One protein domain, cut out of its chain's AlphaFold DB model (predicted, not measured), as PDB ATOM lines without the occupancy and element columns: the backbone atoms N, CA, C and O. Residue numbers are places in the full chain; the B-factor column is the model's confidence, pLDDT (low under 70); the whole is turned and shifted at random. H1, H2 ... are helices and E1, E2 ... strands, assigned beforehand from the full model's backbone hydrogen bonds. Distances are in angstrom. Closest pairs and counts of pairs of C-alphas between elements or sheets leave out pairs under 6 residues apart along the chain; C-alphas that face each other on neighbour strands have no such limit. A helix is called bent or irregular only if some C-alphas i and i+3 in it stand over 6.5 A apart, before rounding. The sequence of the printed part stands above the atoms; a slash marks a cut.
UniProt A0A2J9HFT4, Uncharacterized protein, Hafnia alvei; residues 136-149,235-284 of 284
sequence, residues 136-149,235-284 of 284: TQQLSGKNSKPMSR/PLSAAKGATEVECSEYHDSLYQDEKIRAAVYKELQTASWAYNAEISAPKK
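What this domain is: This is residues 136 to 149 and 235 to 284 of the 284 residues of an uncharacterized protein of Hafnia alvei (UniProt A0A2J9HFT4). A small ribbon of two strands, E1 and E2 side by side, makes a head together with the short helix H1 and the first part of the long helix H2, and H2 then runs out of this head as a long arm. Residues 272 to 284, of which 272 to 280 belong to H2, stick out free and make much of the length. The printed part has 64 residues, with two named strands and two named helices in the order E1, E2, H1, H2; the strands are parallel, and the class is mixed, helices and strands. The whole is only just loose, close to extended, with a radius of gyration of the C-alphas of 15.6 A, and its spans are 53 by 23 by 15 A.

How they stand to each other: The sheet has two parallel strands, E1, residues 139 to 143, and E2, residues 243 to 247, with an angle of 35 degrees between their directions. The C-alphas of residues 142 and 246 face each other at 4.6 A. N 142 and O 245 are within hydrogen-bond range at 2.8 A, and so are N 245 and O 140 at 2.9 A. H2, residues 258 to 280, has 8 pairs of C-alphas within 8 A of E2, the closest being those of Cys 247 and Lys 259 at 6.3 A. The closest C-alphas of E1 and H2 are those of Gly 141 and Ile 260, 7.4 A apart. H1, residues 251 to 256, comes closest to E1 with the C-alphas of Leu 254 and Gly 141, 7.0 A apart. H1 and H2 are close but not clearly touching, with the C-alphas of Tyr 255 and Arg 261 closest at 6.4 A. They run the same way at a steep tilt of 62 degrees. In H2 every O i to N i+4 pair is within hydrogen-bond range; in H1 0 of 2 are, beside 2 of 3 O i to N i+3 pairs.

Where its parts are: E1 begins at C-alpha 139, (145.241, 129.041, 179.455), and is 12.8 A long. E2 is 12.4 A long from C-alpha 243 to C-alpha 247. H1 is irregular, with C-alphas 252 and 255 8.1 A apart, and is 10.1 A long. H2 is 32.7 A long, from C-alpha 258 at (147.835, 129.836, 192.616) to C-alpha 280 at (171.249, 139.696, 172.059).

The domain as a whole: The two C-alphas farthest apart are those of Met 147 and Lys 284, at 53.8 A. Without the stretch that stands free, 51 residues span 33 by 22 by 15 A. Residues 150 to 234 are not printed, and C-alphas 149 and 235 are 6.1 A apart across this cut, which lies in the link from E1 to E2. The links from E2 to H1 and from H1 to H2 are tight. The mean pLDDT of the printed part is 87.1, and residues 146 and 282 to 284 are under 70.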
ATOM      1  N   THR A 136     150.141 134.362 170.778       84.50
ATOM      2  CA  THR A 136     149.217 134.333 171.926       84.50
ATOM      3  C   THR A 136     149.331 133.014 172.687       84.50
ATOM      4  O   THR A 136     149.212 131.947 172.091       84.50
ATOM      5  N   GLN A 137     149.489 133.096 174.010       87.31
ATOM      6  CA  GLN A 137     149.307 131.961 174.913       87.31
ATOM      7  C   GLN A 137     147.905 132.007 175.516       87.31
ATOM      8  O   GLN A 137     147.460 133.056 175.982       87.31
ATOM      9  N   GLN A 138     147.210 130.872 175.501       90.06
ATOM     10  CA  GLN A 138     145.882 130.725 176.091       90.06
ATOM     11  C   GLN A 138     145.940 129.659 177.174       90.06
ATOM     12  O   GLN A 138     146.495 128.581 176.957       90.06
ATOM     13  N   LEU A 139     145.363 129.962 178.332       92.06
ATOM     14  CA  LEU A 139     145.241 129.041 179.455       92.06
ATOM     15  C   LEU A 139     143.760 128.841 179.758       92.06
ATOM     16  O   LEU A 139     142.991 129.801 179.715       92.06
ATOM     17  N   SER A 140     143.368 127.615 180.088       92.56
ATOM     18  CA  SER A 140     142.006 127.299 180.522       92.56
ATOM     19  C   SER A 140     142.020 126.578 181.860       92.56
ATOM     20  O   SER A 140     142.802 125.647 182.066       92.56
ATOM     21  N   GLY A 141     141.127 126.989 182.759       90.75
ATOM     22  CA  GLY A 141     140.957 126.343 184.052       90.75
ATOM     23  C   GLY A 141     140.324 124.961 183.918       90.75
ATOM     24  O   GLY A 141     139.357 124.762 183.183       90.75
ATOM     25  N   LYS A 142     140.862 124.002 184.663       91.69
ATOM     26  CA  LYS A 142     140.304 122.666 184.829       91.69
ATOM     27  C   LYS A 142     140.033 122.432 186.307       91.69
ATOM     28  O   LYS A 142     140.934 122.082 187.068       91.69
ATOM     29  N   ASN A 143     138.791 122.660 186.717       84.06
ATOM     30  CA  ASN A 143     138.400 122.551 188.112       84.06
ATOM     31  C   ASN A 143     138.123 121.092 188.506       84.06
ATOM     32  O   ASN A 143     137.475 120.331 187.786       84.06
ATOM     33  N   SER A 144     138.553 120.733 189.715       70.31
ATOM     34  CA  SER A 144     138.195 119.494 190.422       70.31
ATOM     35  C   SER A 144     136.687 119.267 190.657       70.31
ATOM     36  O   SER A 144     136.277 118.144 190.956       70.31
ATOM     37  N   LYS A 145     135.854 120.310 190.537       71.00
ATOM     38  CA  LYS A 145     134.393 120.301 190.707       71.00
ATOM     39  C   LYS A 145     133.714 120.640 189.373       71.00
ATOM     40  O   LYS A 145     133.258 121.769 189.187       71.00
ATOM     41  N   PRO A 146     133.665 119.696 188.422       69.12
ATOM     42  CA  PRO A 146     133.140 119.965 187.093       69.12
ATOM     43  C   PRO A 146     131.642 120.279 187.164       69.12
ATOM     44  O   PRO A 146     130.822 119.415 187.470       69.12
ATOM     45  N   MET A 147     131.293 121.536 186.892       81.50
ATOM     46  CA  MET A 147     129.907 121.999 186.766       81.50
ATOM     47  C   MET A 147     129.657 122.798 185.483       81.50
ATOM     48  O   MET A 147     128.527 123.234 185.246       81.50
ATOM     49  N   SER A 148     130.682 122.930 184.630       85.75
ATOM     50  CA  SER A 148     130.552 123.543 183.312       85.75
ATOM     51  C   SER A 148     129.536 122.779 182.472       85.75
ATOM     52  O   SER A 148     129.355 121.557 182.598       85.75
ATOM     53  N   ARG A 149     128.877 123.500 181.571       88.31
ATOM     54  CA  ARG A 149     127.849 122.944 180.697       88.31
ATOM     55  C   ARG A 149     128.327 122.929 179.250       88.31
ATOM     56  O   ARG A 149     128.138 123.895 178.524       88.31
ATOM     57  N   PRO A 235     133.349 125.226 179.463       90.12
ATOM     58  CA  PRO A 235     133.750 123.833 179.300       90.12
ATOM     59  C   PRO A 235     135.044 123.742 178.479       90.12
ATOM     60  O   PRO A 235     135.248 124.518 177.544       90.12
ATOM     61  N   LEU A 236     135.895 122.748 178.753       88.69
ATOM     62  CA  LEU A 236     137.160 122.576 178.011       88.69
ATOM     63  C   LEU A 236     136.956 122.355 176.502       88.69
ATOM     64  O   LEU A 236     137.797 122.747 175.698       88.69
ATOM     65  N   SER A 237     135.812 121.796 176.096       86.56
ATOM     66  CA  SER A 237     135.436 121.647 174.681       86.56
ATOM     67  C   SER A 237     135.288 122.986 173.941       86.56
ATOM     68  O   SER A 237     135.441 123.029 172.716       86.56
ATOM     69  N   ALA A 238     135.023 124.078 174.669       88.00
ATOM     70  CA  ALA A 238     134.977 125.439 174.142       88.00
ATOM     71  C   ALA A 238     136.366 126.094 174.069       88.00
ATOM     72  O   ALA A 238     136.612 126.906 173.179       88.00
ATOM     73  N   ALA A 239     137.288 125.724 174.962       88.19
ATOM     74  CA  ALA A 239     138.625 126.309 175.090       88.19
ATOM     75  C   ALA A 239     139.661 125.664 174.142       88.19
ATOM     76  O   ALA A 239     140.773 125.308 174.538       88.19
ATOM     77  N   LYS A 240     139.298 125.469 172.868       85.06
ATOM     78  CA  LYS A 240     140.144 124.756 171.897       85.06
ATOM     79  C   LYS A 240     141.487 125.461 171.700       85.06
ATOM     80  O   LYS A 240     141.532 126.599 171.248       85.06
ATOM     81  N   GLY A 241     142.575 124.735 171.954       85.44
ATOM     82  CA  GLY A 241     143.942 125.237 171.792       85.44
ATOM     83  C   GLY A 241     144.517 125.925 173.032       85.44
ATOM     84  O   GLY A 241     145.689 126.292 173.010       85.44
ATOM     85  N   ALA A 242     143.740 126.062 174.110       90.38
ATOM     86  CA  ALA A 242     144.260 126.521 175.387       90.38
ATOM     87  C   ALA A 242     145.040 125.407 176.102       90.38
ATOM     88  O   ALA A 242     144.706 124.225 176.015       90.38
ATOM     89  N   THR A 243     146.084 125.795 176.833       92.88
ATOM     90  CA  THR A 243     146.771 124.896 177.759       92.88
ATOM     91  C   THR A 243     145.920 124.742 179.012       92.88
ATOM     92  O   THR A 243     145.610 125.718 179.697       92.88
ATOM     93  N   GLU A 244     145.556 123.505 179.321       94.38
ATOM     94  CA  GLU A 244     144.775 123.182 180.510       94.38
ATOM     95  C   GLU A 244     145.620 123.332 181.780       94.38
ATOM     96  O   GLU A 244     146.738 122.819 181.872       94.38
ATOM     97  N   VAL A 245     145.061 124.001 182.788       94.00
ATOM     98  CA  VAL A 245     145.680 124.170 184.100       94.00
ATOM     99  C   VAL A 245     144.704 123.689 185.164       94.00
ATOM    100  O   VAL A 245     143.618 124.240 185.322       94.00
ATOM    101  N   GLU A 246     145.099 122.655 185.906       93.50
ATOM    102  CA  GLU A 246     144.342 122.179 187.067       93.50
ATOM    103  C   GLU A 246     144.177 123.321 188.079       93.50
ATOM    104  O   GLU A 246     145.174 123.898 188.508       93.50
ATOM    105  N   CYS A 247     142.946 123.619 188.492       89.00
ATOM    106  CA  CYS A 247     142.618 124.717 189.405       89.00
ATOM    107  C   CYS A 247     141.592 124.278 190.466       89.00
ATOM    108  O   CYS A 247     140.888 123.276 190.307       89.00
ATOM    109  N   SER A 248     141.530 124.994 191.589       86.25
ATOM    110  CA  SER A 248     140.484 124.825 192.611       86.25
ATOM    111  C   SER A 248     139.339 125.820 192.448       86.25
ATOM    112  O   SER A 248     138.215 125.522 192.860       86.25
ATOM    113  N   GLU A 249     139.622 126.969 191.837       85.44
ATOM    114  CA  GLU A 249     138.675 128.075 191.689       85.44
ATOM    115  C   GLU A 249     137.770 127.939 190.457       85.44
ATOM    116  O   GLU A 249     138.102 127.251 189.483       85.44
ATOM    117  N   TYR A 250     136.604 128.584 190.522       84.69
ATOM    118  CA  TYR A 250     135.687 128.739 189.390       84.69
ATOM    119  C   TYR A 250     136.082 129.932 188.504       84.69
ATOM    120  O   TYR A 250     136.978 130.702 188.850       84.69
ATOM    121  N   HIS A 251     135.416 130.072 187.357       87.50
ATOM    122  CA  HIS A 251     135.700 131.073 186.327       87.50
ATOM    123  C   HIS A 251     135.843 132.501 186.886       87.50
ATOM    124  O   HIS A 251     136.808 133.198 186.573       87.50
ATOM    125  N   ASP A 252     134.943 132.905 187.786       85.19
ATOM    126  CA  ASP A 252     134.900 134.239 188.399       85.19
ATOM    127  C   ASP A 252     136.115 134.578 189.284       85.19
ATOM    128  O   ASP A 252     136.437 135.749 189.499       85.19
ATOM    129  N   SER A 253     136.814 133.552 189.767       86.44
ATOM    130  CA  SER A 253     137.925 133.651 190.714       86.44
ATOM    131  C   SER A 253     139.209 133.027 190.165       86.44
ATOM    132  O   SER A 253     140.212 132.935 190.875       86.44
ATOM    133  N   LEU A 254     139.220 132.649 188.882       86.75
ATOM    134  CA  LEU A 254     140.294 131.875 188.260       86.75
ATOM    135  C   LEU A 254     141.665 132.562 188.371       86.75
ATOM    136  O   LEU A 254     142.679 131.902 188.576       86.75
ATOM    137  N   TYR A 255     141.711 133.896 188.311       87.25
ATOM    138  CA  TYR A 255     142.956 134.662 188.453       87.25
ATOM    139  C   TYR A 255     143.531 134.689 189.875       87.25
ATOM    140  O   TYR A 255     144.681 135.090 190.060       87.25
ATOM    141  N   GLN A 256     142.759 134.290 190.886       89.56
ATOM    142  CA  GLN A 256     143.237 134.183 192.266       89.56
ATOM    143  C   GLN A 256     143.924 132.834 192.516       89.56
ATOM    144  O   GLN A 256     144.803 132.742 193.381       89.56
ATOM    145  N   ASP A 257     143.594 131.822 191.707       92.19
ATOM    146  CA  ASP A 257     144.157 130.481 191.792       92.19
ATOM    147  C   ASP A 257     145.686 130.508 191.640       92.19
ATOM    148  O   ASP A 257     146.260 131.121 190.732       92.19
ATOM    149  N   GLU A 258     146.375 129.856 192.573       94.19
ATOM    150  CA  GLU A 258     147.835 129.836 192.616       94.19
ATOM    151  C   GLU A 258     148.443 129.139 191.395       94.19
ATOM    152  O   GLU A 258     149.448 129.610 190.863       94.19
ATOM    153  N   LYS A 259     147.827 128.056 190.911       94.31
ATOM    154  CA  LYS A 259     148.333 127.288 189.770       94.31
ATOM    155  C   LYS A 259     148.143 128.054 188.472       94.31
ATOM    156  O   LYS A 259     149.054 128.064 187.645       94.31
ATOM    157  N   ILE A 260     147.016 128.751 188.322       93.62
ATOM    158  CA  ILE A 260     146.784 129.650 187.184       93.62
ATOM    159  C   ILE A 260     147.816 130.777 187.185       93.62
ATOM    160  O   ILE A 260     148.497 130.985 186.180       93.62
ATOM    161  N   ARG A 261     148.014 131.463 188.319       94.88
ATOM    162  CA  ARG A 261     149.028 132.525 188.421       94.88
ATOM    163  C   ARG A 261     150.434 132.001 188.137       94.88
ATOM    164  O   ARG A 261     151.175 132.641 187.396       94.88
ATOM    165  N   ALA A 262     150.799 130.837 188.671       95.25
ATOM    166  CA  ALA A 262     152.094 130.212 188.411       95.25
ATOM    167  C   ALA A 262     152.291 129.880 186.923       95.25
ATOM    168  O   ALA A 262     153.368 130.134 186.381       95.25
ATOM    169  N   ALA A 263     151.255 129.371 186.248       94.81
ATOM    170  CA  ALA A 263     151.284 129.120 184.810       94.81
ATOM    171  C   ALA A 263     151.488 130.421 184.016       94.81
ATOM    172  O   ALA A 263     152.386 130.487 183.180       94.81
ATOM    173  N   VAL A 264     150.750 131.488 184.346       94.00
ATOM    174  CA  VAL A 264     150.928 132.811 183.720       94.00
ATOM    175  C   VAL A 264     152.350 133.342 183.924       94.00
ATOM    176  O   VAL A 264     152.989 133.774 182.965       94.00
ATOM    177  N   TYR A 265     152.886 133.286 185.148       94.38
ATOM    178  CA  TYR A 265     154.247 133.757 185.421       94.38
ATOM    179  C   TYR A 265     155.306 132.972 184.647       94.38
ATOM    180  O   TYR A 265     156.267 133.568 184.157       94.38
ATOM    181  N   LYS A 266     155.122 131.659 184.493       93.75
ATOM    182  CA  LYS A 266     156.014 130.818 183.695       93.75
ATOM    183  C   LYS A 266     156.008 131.222 182.217       93.75
ATOM    184  O   LYS A 266     157.081 131.321 181.617       93.75
ATOM    185  N   GLU A 267     154.835 131.491 181.644       92.25
ATOM    186  CA  GLU A 267     154.722 131.960 180.256       92.25
ATOM    187  C   GLU A 267     155.385 133.332 180.070       92.25
ATOM    188  O   GLU A 267     156.191 133.515 179.156       92.25
ATOM    189  N   LEU A 268     155.147 134.274 180.991       91.06
ATOM    190  CA  LEU A 268     155.786 135.596 180.967       91.06
ATOM    191  C   LEU A 268     157.315 135.508 181.073       91.06
ATOM    192  O   LEU A 268     158.032 136.198 180.345       91.06
ATOM    193  N   GLN A 269     157.828 134.649 181.957       93.25
ATOM    194  CA  GLN A 269     159.265 134.435 182.119       93.25
ATOM    195  C   GLN A 269     159.888 133.842 180.850       93.25
ATOM    196  O   GLN A 269     160.926 134.322 180.390       93.25
ATOM    197  N   THR A 270     159.228 132.850 180.252       90.56
ATOM    198  CA  THR A 270     159.678 132.204 179.012       90.56
ATOM    199  C   THR A 270     159.702 133.197 177.848       90.56
ATOM    200  O   THR A 270     160.700 133.280 177.130       90.56
ATOM    201  N   ALA A 271     158.650 134.006 177.700       88.19
ATOM    202  CA  ALA A 271     158.576 135.043 176.675       88.19
ATOM    203  C   ALA A 271     159.665 136.117 176.854       88.19
ATOM    204  O   ALA A 271     160.308 136.514 175.881       88.19
ATOM    205  N   SER A 272     159.924 136.544 178.094       89.62
ATOM    206  CA  SER A 272     160.984 137.509 178.416       89.62
ATOM    207  C   SER A 272     162.376 136.979 178.056       89.62
ATOM    208  O   SER A 272     163.184 137.689 177.454       89.62
ATOM    209  N   TRP A 273     162.661 135.707 178.350       91.44
ATOM    210  CA  TRP A 273     163.920 135.075 177.947       91.44
ATOM    211  C   TRP A 273     164.068 134.958 176.432       91.44
ATOM    212  O   TRP A 273     165.135 135.284 175.913       91.44
ATOM    213  N   ALA A 274     163.014 134.542 175.724       88.19
ATOM    214  CA  ALA A 274     163.026 134.454 174.266       88.19
ATOM    215  C   ALA A 274     163.298 135.823 173.622       88.19
ATOM    216  O   ALA A 274     164.164 135.937 172.755       88.19
ATOM    217  N   TYR A 275     162.639 136.875 174.111       87.50
ATOM    218  CA  TYR A 275     162.871 138.245 173.660       87.50
ATOM    219  C   TYR A 275     164.318 138.699 173.901       87.50
ATOM    220  O   TYR A 275     164.973 139.212 172.994       87.50
ATOM    221  N   ASN A 276     164.854 138.459 175.104       90.44
ATOM    222  CA  ASN A 276     166.233 138.821 175.442       90.44
ATOM    223  C   ASN A 276     167.268 138.072 174.587       90.44
ATOM    224  O   ASN A 276     168.311 138.634 174.245       90.44
ATOM    225  N   ALA A 277     166.989 136.821 174.219       88.50
ATOM    226  CA  ALA A 277     167.834 136.053 173.313       88.50
ATOM    227  C   ALA A 277     167.805 136.615 171.882       88.50
ATOM    228  O   ALA A 277     168.861 136.739 171.264       88.50
ATOM    229  N   GLU A 278     166.631 137.008 171.374       87.88
ATOM    230  CA  GLU A 278     166.487 137.616 170.043       87.88
ATOM    231  C   GLU A 278     167.249 138.946 169.926       87.88
ATOM    232  O   GLU A 278     167.971 139.153 168.952       87.88
ATOM    233  N   ILE A 279     167.155 139.833 170.925       89.06
ATOM    234  CA  ILE A 279     167.864 141.130 170.898       89.06
ATOM    235  C   ILE A 279     169.380 140.994 171.090       89.06
ATOM    236  O   ILE A 279     170.133 141.849 170.625       89.06
ATOM    237  N   SER A 280     169.826 139.943 171.784       83.69
ATOM    238  CA  SER A 280     171.249 139.696 172.059       83.69
ATOM    239  C   SER A 280     171.937 138.928 170.928       83.69
ATOM    240  O   SER A 280     173.164 138.811 170.921       83.69
ATOM    241  N   ALA A 281     171.173 138.392 169.972       75.88
ATOM    242  CA  ALA A 281     171.723 137.693 168.824       75.88
ATOM    243  C   ALA A 281     172.427 138.684 167.872       75.88
ATOM    244  O   ALA A 281     171.869 139.737 167.548       75.88
ATOM    245  N   PRO A 282     173.646 138.376 167.386       62.94
ATOM    246  CA  PRO A 282     174.330 139.232 166.428       62.94
ATOM    247  C   PRO A 282     173.502 139.338 165.141       62.94
ATOM    248  O   PRO A 282     173.127 138.325 164.546       62.94
ATOM    249  N   LYS A 283     173.214 140.573 164.711       66.62
ATOM    250  CA  LYS A 283     172.525 140.835 163.441       66.62
ATOM    251  C   LYS A 283     173.408 140.326 162.296       66.62
ATOM    252  O   LYS A 283     174.556 140.753 162.191       66.62
ATOM    253  N   LYS A 284     172.883 139.392 161.500       54.03
ATOM    254  CA  LYS A 284     173.502 138.959 160.238       54.03
ATOM    255  C   LYS A 284     173.432 140.061 159.191       54.03
ATOM    256  O   LYS A 284     172.405 140.779 159.180       54.03
TER     257      LYS A 284